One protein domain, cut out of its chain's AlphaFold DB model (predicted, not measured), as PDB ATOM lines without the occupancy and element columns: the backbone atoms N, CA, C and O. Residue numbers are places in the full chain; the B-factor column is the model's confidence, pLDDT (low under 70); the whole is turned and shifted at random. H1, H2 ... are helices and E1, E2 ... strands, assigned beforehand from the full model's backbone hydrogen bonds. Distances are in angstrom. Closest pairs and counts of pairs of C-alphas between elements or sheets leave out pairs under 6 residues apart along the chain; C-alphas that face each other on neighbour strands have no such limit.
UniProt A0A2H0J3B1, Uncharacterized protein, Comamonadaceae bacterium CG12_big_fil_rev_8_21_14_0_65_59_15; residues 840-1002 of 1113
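AT A GLANCE: This is residues 840 to 1002 of the 1113 residues of an uncharacterized protein of Comamonadaceae bacterium CG12_big_fil_rev_8_21_14_0_65_59_15 (UniProt A0A2H0J3B1). The chain is wound in stacked turns, a solenoid of parallel strands: E4 lies beside E1, E7 beside E4, E8 beside E7 and E10 beside E8 on one wall, E5 beside E2 and residues 898 to 900 of E7 on a second, and E6 beside E3 on a third. At the end away from E1 stand two antiparallel hairpins, E11 to E13, and a tail with the short helices H1 and H2 lies off to one side. There are 163 printed residues, with fourteen named strands, E1 to E14, and then two named helices; the class is mostly strand. Eight strands make a branched parallel sheet, four a mixed sheet in the order E9, E13, E12, E11. The whole is compact, with a radius of gyration of the C-alphas of 14.9 A, and spans 43 by 33 by 32 A.

IN THESE COORDINATES: E1 is residues 842 to 846, with C-alpha 842 at (12.057, 52.521, 119.990). E2 is residues 851 to 853, E3 858 to 860, E4 866 to 869, E5 873 to 875 and E6 877 to 879. E7, residues 888 to 900, measures 18.5 A and bends by 129 degrees at residue 896; E8, residues 913 to 919, measures 18.0 A. E9 is residues 931 to 933, E10 936 to 940. E11, residues 945 to 950, E12, 955 to 962, and E13, 965 to 973, measure 16.7 A, 22.8 A and 24.5 A. E14 is residues 978 to 980, H1 984 to 987, and H2 992 to 997, with C-alpha 997 at (-16.958, 63.860, 122.388).

HOW THE PARTS SIT: In the strongly twisted branched sheet, parallel neighbours have these atoms within hydrogen-bond range: N 844 and O 867 of E1 and E4, 2.8 A; N 890 and O 866 of E7 and E4, 2.8 A; N 891 and O 915 of E7 and E8, 2.8 A; N 938 and O 914 of E10 and E8, 2.8 A; N 937 and O 978 of E10 and E14, 3.0 A. E5 is parallel to E2, N 853 to O 874 2.8 A, and to E7, N 899 to O 873 2.9 A. E3 and E6 are parallel, N 859 to O 877 2.8 A. E11, E12 and E13 form a meander, each strand the antiparallel neighbour of the one before, with N 947 to O 959 and N 967 to O 960 both 2.8 A; E9 is parallel to E13, N 932 to O 971 2.7 A. This sheet and the branched one form a sandwich, two sheets face to face, their facing parts 9.9 A centre to centre. H1 only grazes the branched sheet; H1 and H2 are close but not clearly touching, their closest C-alphas, Leu 987 and Ile 995, 6.3 A apart. In H2 every O i to N i+4 pair is within hydrogen-bond range; H1 is too short for one.

THE WHOLE: The C-alphas farthest apart, Thr 884 and Thr 964, are 45.0 A apart. The printed part has no cut. The links E7 to E8 and E8 to E9 are long. Mean pLDDT of the printed part is 83.6; 25 residues are under 70, among them 974 to 978 and 995 to 1002.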
ATOM      1  N   ASP A 840       8.595  49.809 113.954       92.50
ATOM      2  CA  ASP A 840       8.652  49.198 115.279       92.50
ATOM      3  C   ASP A 840       9.001  50.190 116.392       92.50
ATOM      4  O   ASP A 840       9.478  51.301 116.162       92.50
ATOM      5  N   LYS A 841       8.765  49.764 117.636       93.38
ATOM      6  CA  LYS A 841       8.942  50.599 118.824       93.38
ATOM      7  C   LYS A 841      10.419  50.853 119.153       93.38
ATOM      8  O   LYS A 841      11.193  49.909 119.302       93.38
ATOM      9  N   VAL A 842      10.771  52.112 119.399       96.62
ATOM     10  CA  VAL A 842      12.057  52.521 119.990       96.62
ATOM     11  C   VAL A 842      11.825  52.910 121.444       96.62
ATOM     12  O   VAL A 842      10.986  53.753 121.741       96.62
ATOM     13  N   THR A 843      12.548  52.302 122.374       97.19
ATOM     14  CA  THR A 843      12.443  52.597 123.807       97.19
ATOM     15  C   THR A 843      13.817  52.960 124.352       97.19
ATOM     16  O   THR A 843      14.773  52.221 124.155       97.19
ATOM     17  N   VAL A 844      13.927  54.084 125.049       97.56
ATOM     18  CA  VAL A 844      15.147  54.557 125.704       97.56
ATOM     19  C   VAL A 844      14.785  54.923 127.136       97.56
ATOM     20  O   VAL A 844      14.036  55.865 127.369       97.56
ATOM     21  N   ILE A 845      15.269  54.152 128.101       96.62
ATOM     22  CA  ILE A 845      14.930  54.301 129.515       96.62
ATOM     23  C   ILE A 845      16.219  54.398 130.326       96.62
ATOM     24  O   ILE A 845      17.101  53.546 130.223       96.62
ATOM     25  N   SER A 846      16.284  55.404 131.185       96.06
ATOM     26  CA  SER A 846      17.231  55.517 132.280       96.06
ATOM     27  C   SER A 846      16.456  55.578 133.596       96.06
ATOM     28  O   SER A 846      15.678  56.502 133.817       96.06
ATOM     29  N   SER A 847      16.629  54.591 134.479       90.62
ATOM     30  CA  SER A 847      15.873  54.547 135.742       90.62
ATOM     31  C   SER A 847      16.405  55.488 136.833       90.62
ATOM     32  O   SER A 847      15.719  55.697 137.832       90.62
ATOM     33  N   GLY A 848      17.598  56.067 136.654       84.12
ATOM     34  CA  GLY A 848      18.222  56.973 137.628       84.12
ATOM     35  C   GLY A 848      19.225  57.981 137.058       84.12
ATOM     36  O   GLY A 848      19.810  58.738 137.831       84.12
ATOM     37  N   GLY A 849      19.433  58.011 135.739       92.44
ATOM     38  CA  GLY A 849      20.359  58.914 135.052       92.44
ATOM     39  C   GLY A 849      19.680  59.771 133.984       92.44
ATOM     40  O   GLY A 849      18.464  59.743 133.790       92.44
ATOM     41  N   ASN A 850      20.479  60.573 133.296       95.62
ATOM     42  CA  ASN A 850      20.025  61.455 132.228       95.62
ATOM     43  C   ASN A 850      19.984  60.717 130.886       95.62
ATOM     44  O   ASN A 850      20.739  59.769 130.655       95.62
ATOM     45  N   ILE A 851      19.148  61.192 129.965       97.25
ATOM     46  CA  ILE A 851      19.238  60.829 128.548       97.25
ATOM     47  C   ILE A 851      19.736  62.054 127.789       97.25
ATOM     48  O   ILE A 851      19.174  63.140 127.919       97.25
ATOM     49  N   SER A 852      20.811  61.912 127.019       95.62
ATOM     50  CA  SER A 852      21.431  63.028 126.297       95.62
ATOM     51  C   SER A 852      21.718  62.666 124.849       95.62
ATOM     52  O   SER A 852      22.555  61.813 124.569       95.62
ATOM     53  N   MET A 853      21.039  63.336 123.928       95.12
ATOM     54  CA  MET A 853      21.279  63.274 122.491       95.12
ATOM     55  C   MET A 853      22.254  64.383 122.081       95.12
ATOM     56  O   MET A 853      22.136  65.517 122.533       95.12
ATOM     57  N   ALA A 854      23.235  64.078 121.232       92.69
ATOM     58  CA  ALA A 854      24.118  65.101 120.678       92.69
ATOM     59  C   ALA A 854      23.406  65.919 119.584       92.69
ATOM     60  O   ALA A 854      22.453  65.450 118.954       92.69
ATOM     61  N   GLN A 855      23.901  67.130 119.318       90.75
ATOM     62  CA  GLN A 855      23.396  67.978 118.233       90.75
ATOM     63  C   GLN A 855      23.364  67.230 116.892       90.75
ATOM     64  O   GLN A 855      24.340  66.587 116.506       90.75
ATOM     65  N   GLY A 856      22.238  67.328 116.181       86.31
ATOM     66  CA  GLY A 856      22.043  66.701 114.868       86.31
ATOM     67  C   GLY A 856      21.803  65.187 114.892       86.31
ATOM     68  O   GLY A 856      21.685  64.580 113.826       86.31
ATOM     69  N   THR A 857      21.720  64.562 116.070       92.94
ATOM     70  CA  THR A 857      21.348  63.143 116.183       92.94
ATOM     71  C   THR A 857      19.844  62.946 116.072       92.94
ATOM     72  O   THR A 857      19.049  63.817 116.434       92.94
ATOM     73  N   ARG A 858      19.454  61.780 115.556       92.75
ATOM     74  CA  ARG A 858      18.066  61.436 115.264       92.75
ATOM     75  C   ARG A 858      17.697  60.057 115.810       92.75
ATOM     76  O   ARG A 858      18.381  59.086 115.506       92.75
ATOM     77  N   LEU A 859      16.595  59.956 116.544       95.31
ATOM     78  CA  LEU A 859      15.884  58.704 116.817       95.31
ATOM     79  C   LEU A 859      14.816  58.516 115.742       95.31
ATOM     80  O   LEU A 859      14.006  59.409 115.568       95.31
ATOM     81  N   ASP A 860      14.788  57.407 115.013       94.75
ATOM     82  CA  ASP A 860      13.837  57.179 113.917       94.75
ATOM     83  C   ASP A 860      13.184  55.799 114.025       94.75
ATOM     84  O   ASP A 860      13.820  54.780 113.776       94.75
ATOM     85  N   SER A 861      11.908  55.756 114.397       94.25
ATOM     86  CA  SER A 861      11.104  54.531 114.471       94.25
ATOM     87  C   SER A 861      10.345  54.231 113.173       94.25
ATOM     88  O   SER A 861       9.544  53.297 113.131       94.25
ATOM     89  N   ARG A 862      10.503  55.049 112.116       91.06
ATOM     90  CA  ARG A 862       9.809  54.919 110.817       91.06
ATOM     91  C   ARG A 862       8.286  54.754 110.916       91.06
ATOM     92  O   ARG A 862       7.666  54.046 110.115       91.06
ATOM     93  N   GLY A 863       7.665  55.425 111.882       87.62
ATOM     94  CA  GLY A 863       6.220  55.362 112.116       87.62
ATOM     95  C   GLY A 863       5.789  54.458 113.271       87.62
ATOM     96  O   GLY A 863       4.586  54.341 113.498       87.62
ATOM     97  N   GLY A 864       6.729  53.825 113.981       90.81
ATOM     98  CA  GLY A 864       6.480  53.140 115.253       90.81
ATOM     99  C   GLY A 864       6.481  54.086 116.455       90.81
ATOM    100  O   GLY A 864       6.817  55.266 116.338       90.81
ATOM    101  N   ASP A 865       6.126  53.577 117.632       92.50
ATOM    102  CA  ASP A 865       6.133  54.380 118.861       92.50
ATOM    103  C   ASP A 865       7.560  54.638 119.365       92.50
ATOM    104  O   ASP A 865       8.440  53.783 119.254       92.50
ATOM    105  N   VAL A 866       7.784  55.796 119.980       96.00
ATOM    106  CA  VAL A 866       9.040  56.132 120.660       96.00
ATOM    107  C   VAL A 866       8.753  56.392 122.133       96.00
ATOM    108  O   VAL A 866       7.822  57.116 122.473       96.00
ATOM    109  N   VAL A 867       9.540  55.806 123.028       96.50
ATOM    110  CA  VAL A 867       9.477  56.056 124.473       96.50
ATOM    111  C   VAL A 867      10.845  56.514 124.943       96.50
ATOM    112  O   VAL A 867      11.830  55.828 124.692       96.50
ATOM    113  N   ILE A 868      10.902  57.646 125.631       97.31
ATOM    114  CA  ILE A 868      12.114  58.220 126.208       97.31
ATOM    115  C   ILE A 868      11.812  58.549 127.667       97.31
ATOM    116  O   ILE A 868      10.933  59.365 127.927       97.31
ATOM    117  N   GLN A 869      12.511  57.924 128.611       96.94
ATOM    118  CA  GLN A 869      12.272  58.117 130.042       96.94
ATOM    119  C   GLN A 869      13.581  58.263 130.820       96.94
ATOM    120  O   GLN A 869      14.441  57.397 130.707       96.94
ATOM    121  N   GLY A 870      13.742  59.308 131.632       95.44
ATOM    122  CA  GLY A 870      14.992  59.570 132.363       95.44
ATOM    123  C   GLY A 870      14.878  60.687 133.400       95.44
ATOM    124  O   GLY A 870      13.808  61.246 133.598       95.44
ATOM    125  N   ALA A 871      15.982  61.024 134.073       93.19
ATOM    126  CA  ALA A 871      16.009  62.066 135.103       93.19
ATOM    127  C   ALA A 871      16.028  63.488 134.524       93.19
ATOM    128  O   ALA A 871      15.306  64.350 135.001       93.19
ATOM    129  N   ASN A 872      16.849  63.744 133.504       93.56
ATOM    130  CA  ASN A 872      16.779  64.928 132.643       93.56
ATOM    131  C   ASN A 872      17.006  64.478 131.205       93.56
ATOM    132  O   ASN A 872      17.765  63.532 130.969       93.56
ATOM    133  N   LEU A 873      16.364  65.151 130.256       95.81
ATOM    134  CA  LEU A 873      16.329  64.740 128.859       95.81
ATOM    135  C   LEU A 873      16.840  65.873 127.965       95.81
ATOM    136  O   LEU A 873      16.241  66.940 127.899       95.81
ATOM    137  N   SER A 874      17.933  65.637 127.248       94.69
ATOM    138  CA  SER A 874      18.373  66.492 126.144       94.69
ATOM    139  C   SER A 874      18.085  65.750 124.844       94.69
ATOM    140  O   SER A 874      18.655  64.682 124.608       94.69
ATOM    141  N   ILE A 875      17.135  66.254 124.061       94.81
ATOM    142  CA  ILE A 875      16.511  65.549 122.937       94.81
ATOM    143  C   ILE A 875      16.938  66.215 121.630       94.81
ATOM    144  O   ILE A 875      16.826  67.422 121.499       94.81
ATOM    145  N   GLY A 876      17.459  65.434 120.681       92.25
ATOM    146  CA  GLY A 876      17.680  65.882 119.303       92.25
ATOM    147  C   GLY A 876      16.425  65.647 118.465       92.25
ATOM    148  O   GLY A 876      15.309  65.817 118.933       92.25
ATOM    149  N   THR A 877      16.564  65.139 117.244       94.50
ATOM    150  CA  THR A 877      15.392  64.864 116.400       94.50
ATOM    151  C   THR A 877      14.750  63.509 116.735       94.50
ATOM    152  O   THR A 877      15.423  62.481 116.729       94.50
ATOM    153  N   VAL A 878      13.435  63.458 116.944       96.06
ATOM    154  CA  VAL A 878      12.636  62.239 117.141       96.06
ATOM    155  C   VAL A 878      11.611  62.052 116.019       96.06
ATOM    156  O   VAL A 878      10.609  62.745 115.893       96.06
ATOM    157  N   VAL A 879      11.922  61.048 115.215       93.44
ATOM    158  CA  VAL A 879      11.265  60.387 114.092       93.44
ATOM    159  C   VAL A 879      10.159  59.372 114.323       93.44
ATOM    160  O   VAL A 879      10.494  58.195 114.280       93.44
ATOM    161  N   ALA A 880       8.885  59.725 114.474       92.75
ATOM    162  CA  ALA A 880       7.819  58.723 114.629       92.75
ATOM    163  C   ALA A 880       6.793  58.704 113.487       92.75
ATOM    164  O   ALA A 880       5.637  58.352 113.698       92.75
ATOM    165  N   VAL A 881       7.186  59.057 112.260       87.00
ATOM    166  CA  VAL A 881       6.304  59.023 111.078       87.00
ATOM    167  C   VAL A 881       6.992  58.400 109.866       87.00
ATOM    168  O   VAL A 881       8.213  58.442 109.725       87.00
ATOM    169  N   SER A 882       6.196  57.848 108.960       87.88
ATOM    170  CA  SER A 882       6.595  57.403 107.628       87.88
ATOM    171  C   SER A 882       5.464  57.635 106.627       87.88
ATOM    172  O   SER A 882       4.389  58.119 106.971       87.88
ATOM    173  N   SER A 883       5.678  57.262 105.364       82.19
ATOM    174  CA  SER A 883       4.639  57.341 104.329       82.19
ATOM    175  C   SER A 883       3.430  56.434 104.588       82.19
ATOM    176  O   SER A 883       2.427  56.562 103.893       82.19
ATOM    177  N   THR A 884       3.531  55.484 105.526       80.25
ATOM    178  CA  THR A 884       2.507  54.454 105.763       80.25
ATOM    179  C   THR A 884       2.069  54.323 107.221       80.25
ATOM    180  O   THR A 884       1.092  53.623 107.477       80.25
ATOM    181  N   ALA A 885       2.763  54.946 108.178       84.44
ATOM    182  CA  ALA A 885       2.438  54.857 109.601       84.44
ATOM    183  C   ALA A 885       2.894  56.106 110.369       84.44
ATOM    184  O   ALA A 885       3.923  56.694 110.041       84.44
ATOM    185  N   SER A 886       2.166  56.458 111.428       83.50
ATOM    186  CA  SER A 886       2.527  57.540 112.346       83.50
ATOM    187  C   SER A 886       2.292  57.088 113.789       83.50
ATOM    188  O   SER A 886       1.161  56.768 114.167       83.50
ATOM    189  N   GLY A 887       3.364  57.048 114.575       85.56
ATOM    190  CA  GLY A 887       3.412  56.549 115.946       85.56
ATOM    191  C   GLY A 887       3.258  57.639 117.007       85.56
ATOM    192  O   GLY A 887       3.054  58.824 116.709       85.56
ATOM    193  N   ILE A 888       3.327  57.204 118.261       89.31
ATOM    194  CA  ILE A 888       3.228  58.026 119.472       89.31
ATOM    195  C   ILE A 888       4.622  58.213 120.061       89.31
ATOM    196  O   ILE A 888       5.362  57.244 120.225       89.31
ATOM    197  N   VAL A 889       4.964  59.443 120.432       94.00
ATOM    198  CA  VAL A 889       6.203  59.754 121.150       94.00
ATOM    199  C   VAL A 889       5.865  60.064 122.603       94.00
ATOM    200  O   VAL A 889       5.160  61.026 122.880       94.00
ATOM    201  N   ASN A 890       6.374  59.257 123.530       93.25
ATOM    202  CA  ASN A 890       6.283  59.478 124.970       93.25
ATOM    203  C   ASN A 890       7.641  59.951 125.493       93.25
ATOM    204  O   ASN A 890       8.623  59.222 125.384       93.25
ATOM    205  N   ILE A 891       7.686  61.143 126.075       95.00
ATOM    206  CA  ILE A 891       8.869  61.749 126.684       95.00
ATOM    207  C   ILE A 891       8.554  61.964 128.159       95.00
ATOM    208  O   ILE A 891       7.632  62.704 128.483       95.00
ATOM    209  N   ASP A 892       9.292  61.322 129.055       94.50
ATOM    210  CA  ASP A 892       9.035  61.357 130.493       94.50
ATOM    211  C   ASP A 892      10.312  61.652 131.283       94.50
ATOM    212  O   ASP A 892      11.182  60.798 131.454       94.50
ATOM    213  N   ALA A 893      10.424  62.886 131.768       92.69
ATOM    214  CA  ALA A 893      11.486  63.317 132.667       92.69
ATOM    215  C   ALA A 893      11.077  63.254 134.152       92.69
ATOM    216  O   ALA A 893      11.833  63.697 135.019       92.69
ATOM    217  N   GLY A 894       9.864  62.795 134.484       89.94
ATOM    218  CA  GLY A 894       9.294  62.912 135.826       89.94
ATOM    219  C   GLY A 894       9.271  64.368 136.308       89.94
ATOM    220  O   GLY A 894       8.492  65.174 135.814       89.94
ATOM    221  N   ASN A 895      10.150  64.711 137.258       88.31
ATOM    222  CA  ASN A 895      10.325  66.077 137.785       88.31
ATOM    223  C   ASN A 895      11.482  66.861 137.125       88.31
ATOM    224  O   ASN A 895      11.841  67.944 137.591       88.31
ATOM    225  N   GLY A 896      12.113  66.284 136.106       90.38
ATOM    226  CA  GLY A 896      13.299  66.804 135.438       90.38
ATOM    227  C   GLY A 896      13.044  67.858 134.372       90.38
ATOM    228  O   GLY A 896      11.907  68.267 134.118       90.38
ATOM    229  N   ILE A 897      14.143  68.271 133.732       91.62
ATOM    230  CA  ILE A 897      14.142  69.219 132.613       91.62
ATOM    231  C   ILE A 897      14.281  68.481 131.277       91.62
ATOM    232  O   ILE A 897      15.107  67.576 131.141       91.62
ATOM    233  N   ILE A 898      13.500  68.914 130.291       94.31
ATOM    234  CA  ILE A 898      13.545  68.490 128.895       94.31
ATOM    235  C   ILE A 898      14.026  69.678 128.062       94.31
ATOM    236  O   ILE A 898      13.391  70.728 128.074       94.31
ATOM    237  N   THR A 899      15.141  69.530 127.358       93.25
ATOM    238  CA  THR A 899      15.719  70.576 126.499       93.25
ATOM    239  C   THR A 899      15.906  70.065 125.085       93.25
ATOM    240  O   THR A 899      16.287  68.903 124.910       93.25
ATOM    241  N   ASP A 900      15.759  70.947 124.110       91.81
ATOM    242  CA  ASP A 900      16.253  70.701 122.765       91.81
ATOM    243  C   ASP A 900      17.797  70.715 122.755       91.81
ATOM    244  O   ASP A 900      18.472  71.617 123.264       91.81
ATOM    245  N   ALA A 901      18.365  69.631 122.235       91.75
ATOM    246  CA  ALA A 901      19.795  69.458 122.068       91.75
ATOM    247  C   ALA A 901      20.329  70.215 120.850       91.75
ATOM    248  O   ALA A 901      21.501  70.597 120.857       91.75
ATOM    249  N   ASN A 902      19.517  70.374 119.803       86.44
ATOM    250  CA  ASN A 902      19.886  70.854 118.478       86.44
ATOM    251  C   ASN A 902      20.102  72.388 118.428       86.44
ATOM    252  O   ASN A 902      20.834  72.855 117.549       86.44
ATOM    253  N   GLN A 903      19.542  73.120 119.397       87.38
ATOM    254  CA  GLN A 903      19.595  74.574 119.583       87.38
ATOM    255  C   GLN A 903      19.182  75.351 118.330       87.38
ATOM    256  O   GLN A 903      19.861  76.293 117.894       87.38
ATOM    257  N   ASN A 904      18.119  74.897 117.679       85.19
ATOM    258  CA  ASN A 904      17.579  75.475 116.467       85.19
ATOM    259  C   ASN A 904      16.052  75.449 116.487       85.19
ATOM    260  O   ASN A 904      15.418  74.723 117.217       85.19
ATOM    261  N   SER A 905      15.442  76.227 115.601       83.75
ATOM    262  CA  SER A 905      13.994  76.425 115.604       83.75
ATOM    263  C   SER A 905      13.210  75.428 114.730       83.75
ATOM    264  O   SER A 905      12.139  75.802 114.229       83.75
ATOM    265  N   THR A 906      13.772  74.264 114.388       86.44
ATOM    266  CA  THR A 906      13.130  73.238 113.538       86.44
ATOM    267  C   THR A 906      12.524  72.136 114.393       86.44
ATOM    268  O   THR A 906      13.045  71.843 115.452       86.44
ATOM    269  N   ALA A 907      11.436  71.513 113.927       86.00
ATOM    270  CA  ALA A 907      10.748  70.479 114.697       86.00
ATOM    271  C   ALA A 907      11.675  69.312 115.077       86.00
ATOM    272  O   ALA A 907      12.101  68.538 114.213       86.00
ATOM    273  N   ASP A 908      11.908  69.155 116.377       90.25
ATOM    274  CA  ASP A 908      12.601  68.020 116.967       90.25
ATOM    275  C   ASP A 908      11.752  66.773 116.895       90.25
ATOM    276  O   ASP A 908      12.173  65.757 116.348       90.25
ATOM    277  N   VAL A 909      10.535  66.839 117.424       92.94
ATOM    278  CA  VAL A 909       9.653  65.681 117.537       92.94
ATOM    279  C   VAL A 909       8.613  65.727 116.435       92.94
ATOM    280  O   VAL A 909       7.711  66.558 116.462       92.94
ATOM    281  N   ILE A 910       8.689  64.808 115.478       91.69
ATOM    282  CA  ILE A 910       7.699  64.687 114.405       91.69
ATOM    283  C   ILE A 910       6.986  63.337 114.537       91.69
ATOM    284  O   ILE A 910       7.576  62.266 114.371       91.69
ATOM    285  N   ALA A 911       5.707  63.403 114.904       89.44
ATOM    286  CA  ALA A 911       4.902  62.274 115.364       89.44
ATOM    287  C   ALA A 911       3.408  62.538 115.148       89.44
ATOM    288  O   ALA A 911       2.994  63.678 114.944       89.44
ATOM    289  N   ARG A 912       2.562  61.506 115.262       85.31
ATOM    290  CA  ARG A 912       1.102  61.726 115.319       85.31
ATOM    291  C   ARG A 912       0.700  62.370 116.644       85.31
ATOM    292  O   ARG A 912      -0.132  63.273 116.677       85.31
ATOM    293  N   VAL A 913       1.292  61.865 117.724       85.69
ATOM    294  CA  VAL A 913       1.013  62.262 119.103       85.69
ATOM    295  C   VAL A 913       2.321  62.456 119.848       85.69
ATOM    296  O   VAL A 913       3.216  61.617 119.731       85.69
ATOM    297  N   VAL A 914       2.395  63.512 120.655       89.75
ATOM    298  CA  VAL A 914       3.495  63.741 121.597       89.75
ATOM    299  C   VAL A 914       2.943  63.835 123.011       89.75
ATOM    300  O   VAL A 914       2.151  64.724 123.309       89.75
ATOM    301  N   ASN A 915       3.391  62.938 123.881       89.25
ATOM    302  CA  ASN A 915       3.127  62.955 125.312       89.25
ATOM    303  C   ASN A 915       4.400  63.384 126.034       89.25
ATOM    304  O   ASN A 915       5.451  62.783 125.825       89.25
ATOM    305  N   MET A 916       4.309  64.401 126.884       90.94
ATOM    306  CA  MET A 916       5.461  64.985 127.567       90.94
ATOM    307  C   MET A 916       5.214  65.098 129.074       90.94
ATOM    308  O   MET A 916       4.280  65.765 129.509       90.94
ATOM    309  N   VAL A 917       6.060  64.487 129.896       90.31
ATOM    310  CA  VAL A 917       5.995  64.557 131.361       90.31
ATOM    311  C   VAL A 917       7.265  65.223 131.891       90.31
ATOM    312  O   VAL A 917       8.363  64.807 131.535       90.31
ATOM    313  N   GLY A 918       7.122  66.267 132.711       90.19
ATOM    314  CA  GLY A 918       8.237  67.076 133.235       90.19
ATOM    315  C   GLY A 918       8.178  68.551 132.825       90.19
ATOM    316  O   GLY A 918       7.132  69.031 132.383       90.19
ATOM    317  N   TYR A 919       9.288  69.279 132.977       89.44
ATOM    318  CA  TYR A 919       9.393  70.704 132.629       89.44
ATOM    319  C   TYR A 919      10.285  70.925 131.408       89.44
ATOM    320  O   TYR A 919      11.322  70.284 131.285       89.44
ATOM    321  N   GLY A 920       9.945  71.875 130.540       88.44
ATOM    322  CA  GLY A 920      10.910  72.408 129.569       88.44
ATOM    323  C   GLY A 920      11.966  73.327 130.220       88.44
ATOM    324  O   GLY A 920      11.970  73.474 131.447       88.44
ATOM    325  N   PRO A 921      12.883  73.972 129.472       89.19
ATOM    326  CA  PRO A 921      13.890  74.862 130.057       89.19
ATOM    327  C   PRO A 921      13.272  76.081 130.753       89.19
ATOM    328  O   PRO A 921      12.274  76.656 130.312       89.19
ATOM    329  N   SER A 922      13.893  76.529 131.848       86.81
ATOM    330  CA  SER A 922      13.479  77.758 132.533       86.81
ATOM    331  C   SER A 922      13.828  78.990 131.689       86.81
ATOM    332  O   SER A 922      14.920  79.079 131.127       86.81
ATOM    333  N   ALA A 923      12.925  79.967 131.627       71.38
ATOM    334  CA  ALA A 923      13.116  81.227 130.926       71.38
ATOM    335  C   ALA A 923      14.365  81.961 131.454       71.38
ATOM    336  O   ALA A 923      14.425  82.348 132.620       71.38
ATOM    337  N   GLY A 924      15.369  82.135 130.585       65.50
ATOM    338  CA  GLY A 924      16.668  82.733 130.922       65.50
ATOM    339  C   GLY A 924      17.775  81.733 131.284       65.50
ATOM    340  O   GLY A 924      18.908  82.154 131.518       65.50
ATOM    341  N   SER A 925      17.482  80.427 131.317       75.00
ATOM    342  CA  SER A 925      18.506  79.374 131.348       75.00
ATOM    343  C   SER A 925      19.110  79.142 129.955       75.00
ATOM    344  O   SER A 925      18.558  79.586 128.955       75.00
ATOM    345  N   SER A 926      20.262  78.471 129.880       68.12
ATOM    346  CA  SER A 926      20.992  78.225 128.625       68.12
ATOM    347  C   SER A 926      20.424  77.086 127.759       68.12
ATOM    348  O   SER A 926      21.113  76.651 126.844       68.12
ATOM    349  N   GLY A 927      19.246  76.544 128.086       69.75
ATOM    350  CA  GLY A 927      18.612  75.445 127.347       69.75
ATOM    351  C   GLY A 927      17.556  75.946 126.363       69.75
ATOM    352  O   GLY A 927      16.848  76.900 126.687       69.75
ATOM    353  N   ASP A 928      17.457  75.294 125.202       86.12
ATOM    354  CA  ASP A 928      16.450  75.584 124.174       86.12
ATOM    355  C   ASP A 928      15.185  74.733 124.370       86.12
ATOM    356  O   ASP A 928      15.233  73.650 124.975       86.12
ATOM    357  N   VAL A 929      14.037  75.272 123.963       89.38
ATOM    358  CA  VAL A 929      12.730  74.613 124.104       89.38
ATOM    359  C   VAL A 929      12.549  73.579 123.002       89.38
ATOM    360  O   VAL A 929      13.011  73.782 121.899       89.38
ATOM    361  N   LEU A 930      11.859  72.478 123.294       91.50
ATOM    362  CA  LEU A 930      11.601  71.440 122.302       91.50
ATOM    363  C   LEU A 930      10.567  71.903 121.264       91.50
ATOM    364  O   LEU A 930       9.462  72.326 121.637       91.50
ATOM    365  N   GLU A 931      10.871  71.752 119.976       91.94
ATOM    366  CA  GLU A 931       9.904  71.945 118.897       91.94
ATOM    367  C   GLU A 931       9.244  70.620 118.482       91.94
ATOM    368  O   GLU A 931       9.891  69.591 118.307       91.94
ATOM    369  N   ALA A 932       7.936  70.623 118.237       89.56
ATOM    370  CA  ALA A 932       7.204  69.458 117.758       89.56
ATOM    371  C   ALA A 932       6.383  69.763 116.503       89.56
ATOM    372  O   ALA A 932       5.778  70.820 116.366       89.56
ATOM    373  N   ALA A 933       6.293  68.791 115.605       88.69
ATOM    374  CA  ALA A 933       5.308  68.737 114.536       88.69
ATOM    375  C   ALA A 933       4.399  67.532 114.803       88.69
ATOM    376  O   ALA A 933       4.729  66.392 114.470       88.69
ATOM    377  N   ALA A 934       3.269  67.797 115.461       83.75
ATOM    378  CA  ALA A 934       2.310  66.780 115.867       83.75
ATOM    379  C   ALA A 934       0.875  67.306 115.821       83.75
ATOM    380  O   ALA A 934       0.621  68.490 116.041       83.75
ATOM    381  N   GLU A 935      -0.076  66.413 115.559       76.25
ATOM    382  CA  GLU A 935      -1.499  66.769 115.519       76.25
ATOM    383  C   GLU A 935      -2.079  66.942 116.921       76.25
ATOM    384  O   GLU A 935      -2.906  67.828 117.166       76.25
ATOM    385  N   VAL A 936      -1.626  66.087 117.843       79.44
ATOM    386  CA  VAL A 936      -2.071  66.079 119.232       79.44
ATOM    387  C   VAL A 936      -0.885  66.091 120.175       79.44
ATOM    388  O   VAL A 936       0.056  65.309 120.034       79.44
ATOM    389  N   VAL A 937      -0.965  66.972 121.166       83.12
ATOM    390  CA  VAL A 937       0.013  67.053 122.248       83.12
ATOM    391  C   VAL A 937      -0.668  66.849 123.593       83.12
ATOM    392  O   VAL A 937      -1.763  67.351 123.854       83.12
ATOM    393  N   HIS A 938      -0.002  66.116 124.466       83.25
ATOM    394  CA  HIS A 938      -0.368  65.940 125.860       83.25
ATOM    395  C   HIS A 938       0.835  66.299 126.706       83.25
ATOM    396  O   HIS A 938       1.968  65.952 126.371       83.25
ATOM    397  N   PHE A 939       0.595  66.993 127.810       81.00
ATOM    398  CA  PHE A 939       1.643  67.193 128.788       81.00
ATOM    399  C   PHE A 939       1.128  67.054 130.210       81.00
ATOM    400  O   PHE A 939       0.082  67.605 130.569       81.00
ATOM    401  N   SER A 940       1.906  66.334 131.010       82.06
ATOM    402  CA  SER A 940       1.721  66.141 132.441       82.06
ATOM    403  C   SER A 940       2.858  66.854 133.164       82.06
ATOM    404  O   SER A 940       3.985  66.368 133.229       82.06
ATOM    405  N   VAL A 941       2.579  68.054 133.659       80.75
ATOM    406  CA  VAL A 941       3.568  68.856 134.387       80.75
ATOM    407  C   VAL A 941       3.502  68.509 135.878       80.75
ATOM    408  O   VAL A 941       2.392  68.331 136.387       80.75
ATOM    409  N   PRO A 942       4.637  68.411 136.596       81.31
ATOM    410  CA  PRO A 942       4.628  68.053 138.018       81.31
ATOM    411  C   PRO A 942       3.833  69.032 138.893       81.31
ATOM    412  O   PRO A 942       3.044  68.612 139.740       81.31
ATOM    413  N   SER A 943       4.005  70.336 138.659       80.88
ATOM    414  CA  SER A 943       3.217  71.424 139.244       80.88
ATOM    415  C   SER A 943       3.244  72.672 138.352       80.88
ATOM    416  O   SER A 943       4.027  72.765 137.407       80.88
ATOM    417  N   GLY A 944       2.359  73.631 138.634       76.31
ATOM    418  CA  GLY A 944       2.291  74.910 137.927       76.31
ATOM    419  C   GLY A 944       1.136  75.034 136.931       76.31
ATOM    420  O   GLY A 944       0.361  74.109 136.686       76.31
ATOM    421  N   LEU A 945       1.006  76.239 136.387       74.38
ATOM    422  CA  LEU A 945      -0.046  76.673 135.477       74.38
ATOM    423  C   LEU A 945       0.447  76.611 134.036       74.38
ATOM    424  O   LEU A 945       1.461  77.226 133.711       74.38
ATOM    425  N   VAL A 946      -0.287  75.929 133.156       74.44
ATOM    426  CA  VAL A 946       0.088  75.869 131.738       74.44
ATOM    427  C   VAL A 946      -0.613  76.961 130.934       74.44
ATOM    428  O   VAL A 946      -1.828  77.129 131.018       74.44
ATOM    429  N   VAL A 947       0.165  77.686 130.137       74.44
ATOM    430  CA  VAL A 947      -0.274  78.772 129.262       74.44
ATOM    431  C   VAL A 947       0.024  78.400 127.816       74.44
ATOM    432  O   VAL A 947       1.144  78.007 127.494       74.44
ATOM    433  N   ARG A 948      -0.978  78.530 126.946       76.75
ATOM    434  CA  ARG A 948      -0.849  78.383 125.490       76.75
ATOM    435  C   ARG A 948      -0.855  79.767 124.853       76.75
ATOM    436  O   ARG A 948      -1.758  80.530 125.157       76.75
ATOM    437  N   ASP A 949       0.095  80.054 123.974       74.38
ATOM    438  CA  ASP A 949       0.258  81.326 123.258       74.38
ATOM    439  C   ASP A 949       0.503  81.023 121.773       74.38
ATOM    440  O   ASP A 949       1.483  80.363 121.430       74.38
ATOM    441  N   THR A 950      -0.404  81.425 120.884       70.00
ATOM    442  CA  THR A 950      -0.210  81.226 119.437       70.00
ATOM    443  C   THR A 950       0.552  82.417 118.864       70.00
ATOM    444  O   THR A 950       0.025  83.526 118.798       70.00
ATOM    445  N   GLY A 951       1.792  82.187 118.435       67.00
ATOM    446  CA  GLY A 951       2.656  83.224 117.889       67.00
ATOM    447  C   GLY A 951       2.212  83.705 116.507       67.00
ATOM    448  O   GLY A 951       1.547  83.004 115.745       67.00
ATOM    449  N   THR A 952       2.635  84.916 116.139       67.56
ATOM    450  CA  THR A 952       2.394  85.500 114.805       67.56
ATOM    451  C   THR A 952       3.138  84.778 113.675       67.56
ATOM    452  O   THR A 952       2.896  85.051 112.503       67.56
ATOM    453  N   ASP A 953       4.073  83.899 114.026       68.88
ATOM    454  CA  ASP A 953       4.821  83.002 113.140       68.88
ATOM    455  C   ASP A 953       4.056  81.708 112.809       68.88
ATOM    456  O   ASP A 953       4.515  80.904 112.000       68.88
ATOM    457  N   GLY A 954       2.886  81.523 113.418       72.50
ATOM    458  CA  GLY A 954       2.015  80.380 113.216       72.50
ATOM    459  C   GLY A 954       2.335  79.141 114.031       72.50
ATOM    460  O   GLY A 954       1.738  78.085 113.796       72.50
ATOM    461  N   ARG A 955       3.236  79.276 115.005       80.50
ATOM    462  CA  ARG A 955       3.565  78.236 115.977       80.50
ATOM    463  C   ARG A 955       2.750  78.420 117.250       80.50
ATOM    464  O   ARG A 955       2.431  79.535 117.658       80.50
ATOM    465  N   THR A 956       2.440  77.315 117.910       81.31
ATOM    466  CA  THR A 956       1.780  77.309 119.217       81.31
ATOM    467  C   THR A 956       2.820  77.100 120.316       81.31
ATOM    468  O   THR A 956       3.440  76.045 120.388       81.31
ATOM    469  N   TYR A 957       2.984  78.073 121.206       83.81
ATOM    470  CA  TYR A 957       3.907  78.033 122.336       83.81
ATOM    471  C   TYR A 957       3.176  77.592 123.606       83.81
ATOM    472  O   TYR A 957       2.200  78.216 124.020       83.81
ATOM    473  N   PHE A 958       3.670  76.555 124.272       84.69
ATOM    474  CA  PHE A 958       3.218  76.144 125.597       84.69
ATOM    475  C   PHE A 958       4.262  76.539 126.646       84.69
ATOM    476  O   PHE A 958       5.451  76.259 126.494       84.69
ATOM    477  N   ARG A 959       3.834  77.199 127.723       84.06
ATOM    478  CA  ARG A 959       4.680  77.637 128.847       84.06
ATOM    479  C   ARG A 959       4.092  77.160 130.168       84.06
ATOM    480  O   ARG A 959       2.875  77.107 130.300       84.06
ATOM    481  N   VAL A 960       4.929  76.871 131.156       84.06
ATOM    482  CA  VAL A 960       4.496  76.495 132.514       84.06
ATOM    483  C   VAL A 960       4.968  77.550 133.497       84.06
ATOM    484  O   VAL A 960       6.152  77.871 133.540       84.06
ATOM    485  N   MET A 961       4.058  78.097 134.288       81.38
ATOM    486  CA  MET A 961       4.369  79.019 135.376       81.38
ATOM    487  C   MET A 961       4.263  78.266 136.697       81.38
ATOM    488  O   MET A 961       3.170  77.870 137.094       81.38
ATOM    489  N   ASP A 962       5.388  78.058 137.371       79.88
ATOM    490  CA  ASP A 962       5.444  77.328 138.636       79.88
ATOM    491  C   ASP A 962       6.272  78.112 139.665       79.88
ATOM    492  O   ASP A 962       7.494  78.269 139.545       79.88
ATOM    493  N   GLY A 963       5.586  78.689 140.655       81.88
ATOM    494  CA  GLY A 963       6.174  79.644 141.595       81.88
ATOM    495  C   GLY A 963       6.760  80.875 140.891       81.88
ATOM    496  O   GLY A 963       6.073  81.566 140.146       81.88
ATOM    497  N   THR A 964       8.046  81.165 141.128       78.00
ATOM    498  CA  THR A 964       8.769  82.290 140.498       78.00
ATOM    499  C   THR A 964       9.436  81.922 139.169       78.00
ATOM    500  O   THR A 964      10.187  82.731 138.622       78.00
ATOM    501  N   LYS A 965       9.254  80.692 138.677       79.50
ATOM    502  CA  LYS A 965       9.895  80.206 137.452       79.50
ATOM    503  C   LYS A 965       8.867  80.062 136.341       79.50
ATOM    504  O   LYS A 965       7.789  79.509 136.533       79.50
ATOM    505  N   VAL A 966       9.244  80.535 135.160       84.25
ATOM    506  CA  VAL A 966       8.533  80.253 133.912       84.25
ATOM    507  C   VAL A 966       9.374  79.249 133.140       84.25
ATOM    508  O   VAL A 966      10.569  79.477 132.965       84.25
ATOM    509  N   TYR A 967       8.774  78.156 132.697       86.12
ATOM    510  CA  TYR A 967       9.386  77.152 131.838       86.12
ATOM    511  C   TYR A 967       8.787  77.249 130.437       86.12
ATOM    512  O   TYR A 967       7.575  77.417 130.280       86.12
ATOM    513  N   GLN A 968       9.628  77.175 129.412       88.94
ATOM    514  CA  GLN A 968       9.191  77.057 128.024       88.94
ATOM    515  C   GLN A 968       8.970  75.574 127.753       88.94
ATOM    516  O   GLN A 968       9.935  74.837 127.664       88.94
ATOM    517  N   GLN A 969       7.722  75.117 127.718       87.69
ATOM    518  CA  GLN A 969       7.421  73.687 127.748       87.69
ATOM    519  C   GLN A 969       7.612  73.020 126.390       87.69
ATOM    520  O   GLN A 969       8.304  72.017 126.303       87.69
ATOM    521  N   LEU A 970       6.951  73.538 125.358       89.19
ATOM    522  CA  LEU A 970       6.939  72.946 124.022       89.19
ATOM    523  C   LEU A 970       6.508  74.005 123.010       89.19
ATOM    524  O   LEU A 970       5.582  74.774 123.284       89.19
ATOM    525  N   VAL A 971       7.118  74.016 121.833       88.50
ATOM    526  CA  VAL A 971       6.675  74.818 120.687       88.50
ATOM    527  C   VAL A 971       6.160  73.867 119.620       88.50
ATOM    528  O   VAL A 971       6.859  72.939 119.246       88.50
ATOM    529  N   VAL A 972       4.940  74.052 119.125       85.19
ATOM    530  CA  VAL A 972       4.356  73.153 118.119       85.19
ATOM    531  C   VAL A 972       4.136  73.891 116.806       85.19
ATOM    532  O   VAL A 972       3.526  74.961 116.791       85.19
ATOM    533  N   ASP A 973       4.626  73.324 115.709       82.12
ATOM    534  CA  ASP A 973       4.463  73.871 114.366       82.12
ATOM    535  C   ASP A 973       3.026  73.639 113.866       82.12
ATOM    536  O   ASP A 973       2.572  72.500 113.730       82.12
ATOM    537  N   GLY A 974       2.288  74.729 113.634       68.19
ATOM    538  CA  GLY A 974       0.893  74.710 113.200       68.19
ATOM    539  C   GLY A 974      -0.093  75.384 114.166       68.19
ATOM    540  O   GLY A 974       0.006  75.311 115.392       68.19
ATOM    541  N   HIS A 975      -1.120  76.007 113.583       59.94
ATOM    542  CA  HIS A 975      -2.157  76.748 114.311       59.94
ATOM    543  C   HIS A 975      -3.286  75.852 114.863       59.94
ATOM    544  O   HIS A 975      -4.038  76.280 115.736       59.94
ATOM    545  N   SER A 976      -3.417  74.615 114.367       63.56
ATOM    546  CA  SER A 976      -4.551  73.709 114.650       63.56
ATOM    547  C   SER A 976      -4.186  72.528 115.556       63.56
ATOM    548  O   SER A 976      -4.820  71.475 115.502       63.56
ATOM    549  N   VAL A 977      -3.148  72.682 116.378       67.31
ATOM    550  CA  VAL A 977      -2.692  71.640 117.307       67.31
ATOM    551  C   VAL A 977      -3.707  71.484 118.434       67.31
ATOM    552  O   VAL A 977      -4.097  72.469 119.080       67.31
ATOM    553  N   THR A 978      -4.127  70.243 118.684       69.88
ATOM    554  CA  THR A 978      -5.069  69.922 119.760       69.88
ATOM    555  C   THR A 978      -4.302  69.462 120.988       69.88
ATOM    556  O   THR A 978      -3.600  68.454 120.957       69.88
ATOM    557  N   ARG A 979      -4.451  70.193 122.092       73.88
ATOM    558  CA  ARG A 979      -3.942  69.748 123.383       73.88
ATOM    559  C   ARG A 979      -5.022  68.967 124.126       73.88
ATOM    560  O   ARG A 979      -6.119  69.494 124.321       73.88
ATOM    561  N   VAL A 980      -4.684  67.770 124.597       70.19
ATOM    562  CA  VAL A 980      -5.526  66.963 125.495       70.19
ATOM    563  C   VAL A 980      -4.954  66.966 126.918       70.19
ATOM    564  O   VAL A 980      -3.755  67.177 127.110       70.19
ATOM    565  N   THR A 981      -5.798  66.745 127.925       67.38
ATOM    566  CA  THR A 981      -5.381  66.585 129.336       67.38
ATOM    567  C   THR A 981      -5.400  65.129 129.790       67.38
ATOM    568  O   THR A 981      -4.636  64.747 130.675       67.38
ATOM    569  N   GLU A 982      -6.208  64.292 129.141       71.81
ATOM    570  CA  GLU A 982      -6.154  62.841 129.284       71.81
ATOM    571  C   GLU A 982      -5.074  62.264 128.370       71.81
ATOM    572  O   GLU A 982      -4.894  62.729 127.245       71.81
ATOM    573  N   ASP A 983      -4.369  61.244 128.857       70.12
ATOM    574  CA  ASP A 983      -3.350  60.537 128.086       70.12
ATOM    575  C   ASP A 983      -3.948  60.033 126.752       70.12
ATOM    576  O   ASP A 983      -4.886  59.223 126.754       70.12
ATOM    577  N   PRO A 984      -3.411  60.461 125.596       69.25
ATOM    578  CA  PRO A 984      -3.800  59.964 124.283       69.25
ATOM    579  C   PRO A 984      -3.803  58.442 124.155       69.25
ATOM    580  O   PRO A 984      -4.623  57.898 123.419       69.25
ATOM    581  N   ASN A 985      -2.947  57.725 124.886       68.19
ATOM    582  CA  ASN A 985      -2.938  56.260 124.894       68.19
ATOM    583  C   ASN A 985      -4.215  55.669 125.512       68.19
ATOM    584  O   ASN A 985      -4.623  54.555 125.170       68.19
ATOM    585  N   VAL A 986      -4.856  56.404 126.422       72.25
ATOM    586  CA  VAL A 986      -6.166  56.070 126.994       72.25
ATOM    587  C   VAL A 986      -7.275  56.476 126.025       72.25
ATOM    588  O   VAL A 986      -8.197  55.690 125.804       72.25
ATOM    589  N   LEU A 987      -7.155  57.639 125.371       67.69
ATOM    590  CA  LEU A 987      -8.102  58.099 124.345       67.69
ATOM    591  C   LEU A 987      -8.182  57.143 123.147       67.69
ATOM    592  O   LEU A 987      -9.276  56.845 122.685       67.69
ATOM    593  N   LEU A 988      -7.061  56.577 122.695       66.31
ATOM    594  CA  LEU A 988      -7.004  55.623 121.575       66.31
ATOM    595  C   LEU A 988      -7.749  54.298 121.835       66.31
ATOM    596  O   LEU A 988      -8.055  53.556 120.895       66.31
ATOM    597  N   LYS A 989      -8.054  53.987 123.103       71.12
ATOM    598  CA  LYS A 989      -8.882  52.831 123.491       71.12
ATOM    599  C   LYS A 989     -10.380  53.144 123.476       71.12
ATOM    600  O   LYS A 989     -11.177  52.208 123.510       71.12
ATOM    601  N   LYS A 990     -10.757  54.424 123.420       72.75
ATOM    602  CA  LYS A 990     -12.145  54.884 123.321       72.75
ATOM    603  C   LYS A 990     -12.624  54.819 121.863       72.75
ATOM    604  O   LYS A 990     -11.833  54.715 120.925       72.75
ATOM    605  N   THR A 991     -13.934  54.794 121.660       74.94
ATOM    606  CA  THR A 991     -14.558  54.817 120.328       74.94
ATOM    607  C   THR A 991     -14.384  56.184 119.661       74.94
ATOM    608  O   THR A 991     -14.261  57.193 120.349       74.94
ATOM    609  N   ASP A 992     -14.442  56.252 118.325       70.25
ATOM    610  CA  ASP A 992     -14.372  57.527 117.584       70.25
ATOM    611  C   ASP A 992     -15.398  58.556 118.101       70.25
ATOM    612  O   ASP A 992     -15.104  59.742 118.194       70.25
ATOM    613  N   ALA A 993     -16.588  58.098 118.511       69.81
ATOM    614  CA  ALA A 993     -17.618  58.951 119.100       69.81
ATOM    615  C   ALA A 993     -17.210  59.517 120.470       69.81
ATOM    616  O   ALA A 993     -17.473  60.683 120.748       69.81
ATOM    617  N   GLU A 994     -16.553  58.719 121.310       71.81
ATOM    618  CA  GLU A 994     -16.024  59.153 122.608       71.81
ATOM    619  C   GLU A 994     -14.798  60.067 122.454       71.81
ATOM    620  O   GLU A 994     -14.633  60.990 123.244       71.81
ATOM    621  N   ILE A 995     -13.970  59.856 121.425       66.44
ATOM    622  CA  ILE A 995     -12.800  60.691 121.099       66.44
ATOM    623  C   ILE A 995     -13.241  62.065 120.574       66.44
ATOM    624  O   ILE A 995     -12.739  63.093 121.030       66.44
ATOM    625  N   VAL A 996     -14.228  62.102 119.672       66.12
ATOM    626  CA  VAL A 996     -14.842  63.358 119.208       66.12
ATOM    627  C   VAL A 996     -15.584  64.053 120.352       66.12
ATOM    628  O   VAL A 996     -15.466  65.266 120.505       66.12
ATOM    629  N   ALA A 997     -16.296  63.305 121.204       63.59
ATOM    630  CA  ALA A 997     -16.958  63.860 122.388       63.59
ATOM    631  C   ALA A 997     -15.968  64.393 123.437       63.59
ATOM    632  O   ALA A 997     -16.311  65.308 124.184       63.59
ATOM    633  N   ALA A 998     -14.742  63.866 123.473       55.50
ATOM    634  CA  ALA A 998     -13.655  64.404 124.282       55.50
ATOM    635  C   ALA A 998     -13.068  65.708 123.710       55.50
ATOM    636  O   ALA A 998     -12.253  66.327 124.382       55.50
ATOM    637  N   GLY A 999     -13.498  66.153 122.520       57.00
ATOM    638  CA  GLY A 999     -13.119  67.431 121.909       57.00
ATOM    639  C   GLY A 999     -12.034  67.337 120.832       57.00
ATOM    640  O   GLY A 999     -11.580  68.369 120.343       57.00
ATOM    641  N   VAL A1000     -11.615  66.129 120.436       64.94
ATOM    642  CA  VAL A1000     -10.680  65.941 119.315       64.94
ATOM    643  C   VAL A1000     -11.400  66.259 117.990       64.94
ATOM    644  O   VAL A1000     -12.507  65.757 117.774       64.94
ATOM    645  N   PRO A1001     -10.813  67.068 117.082       64.12
ATOM    646  CA  PRO A1001     -11.445  67.437 115.816       64.12
ATOM    647  C   PRO A1001     -11.895  66.222 114.991       64.12
ATOM    648  O   PRO A1001     -11.162  65.243 114.860       64.12
ATOM    649  N   SER A1002     -13.079  66.298 114.375       63.19
ATOM    650  CA  SER A1002     -13.665  65.212 113.563       63.19
ATOM    651  C   SER A1002     -12.871  64.862 112.296       63.19
ATOM    652  O   SER A1002     -13.141  63.850 111.652       63.19
TER     653      SER A1002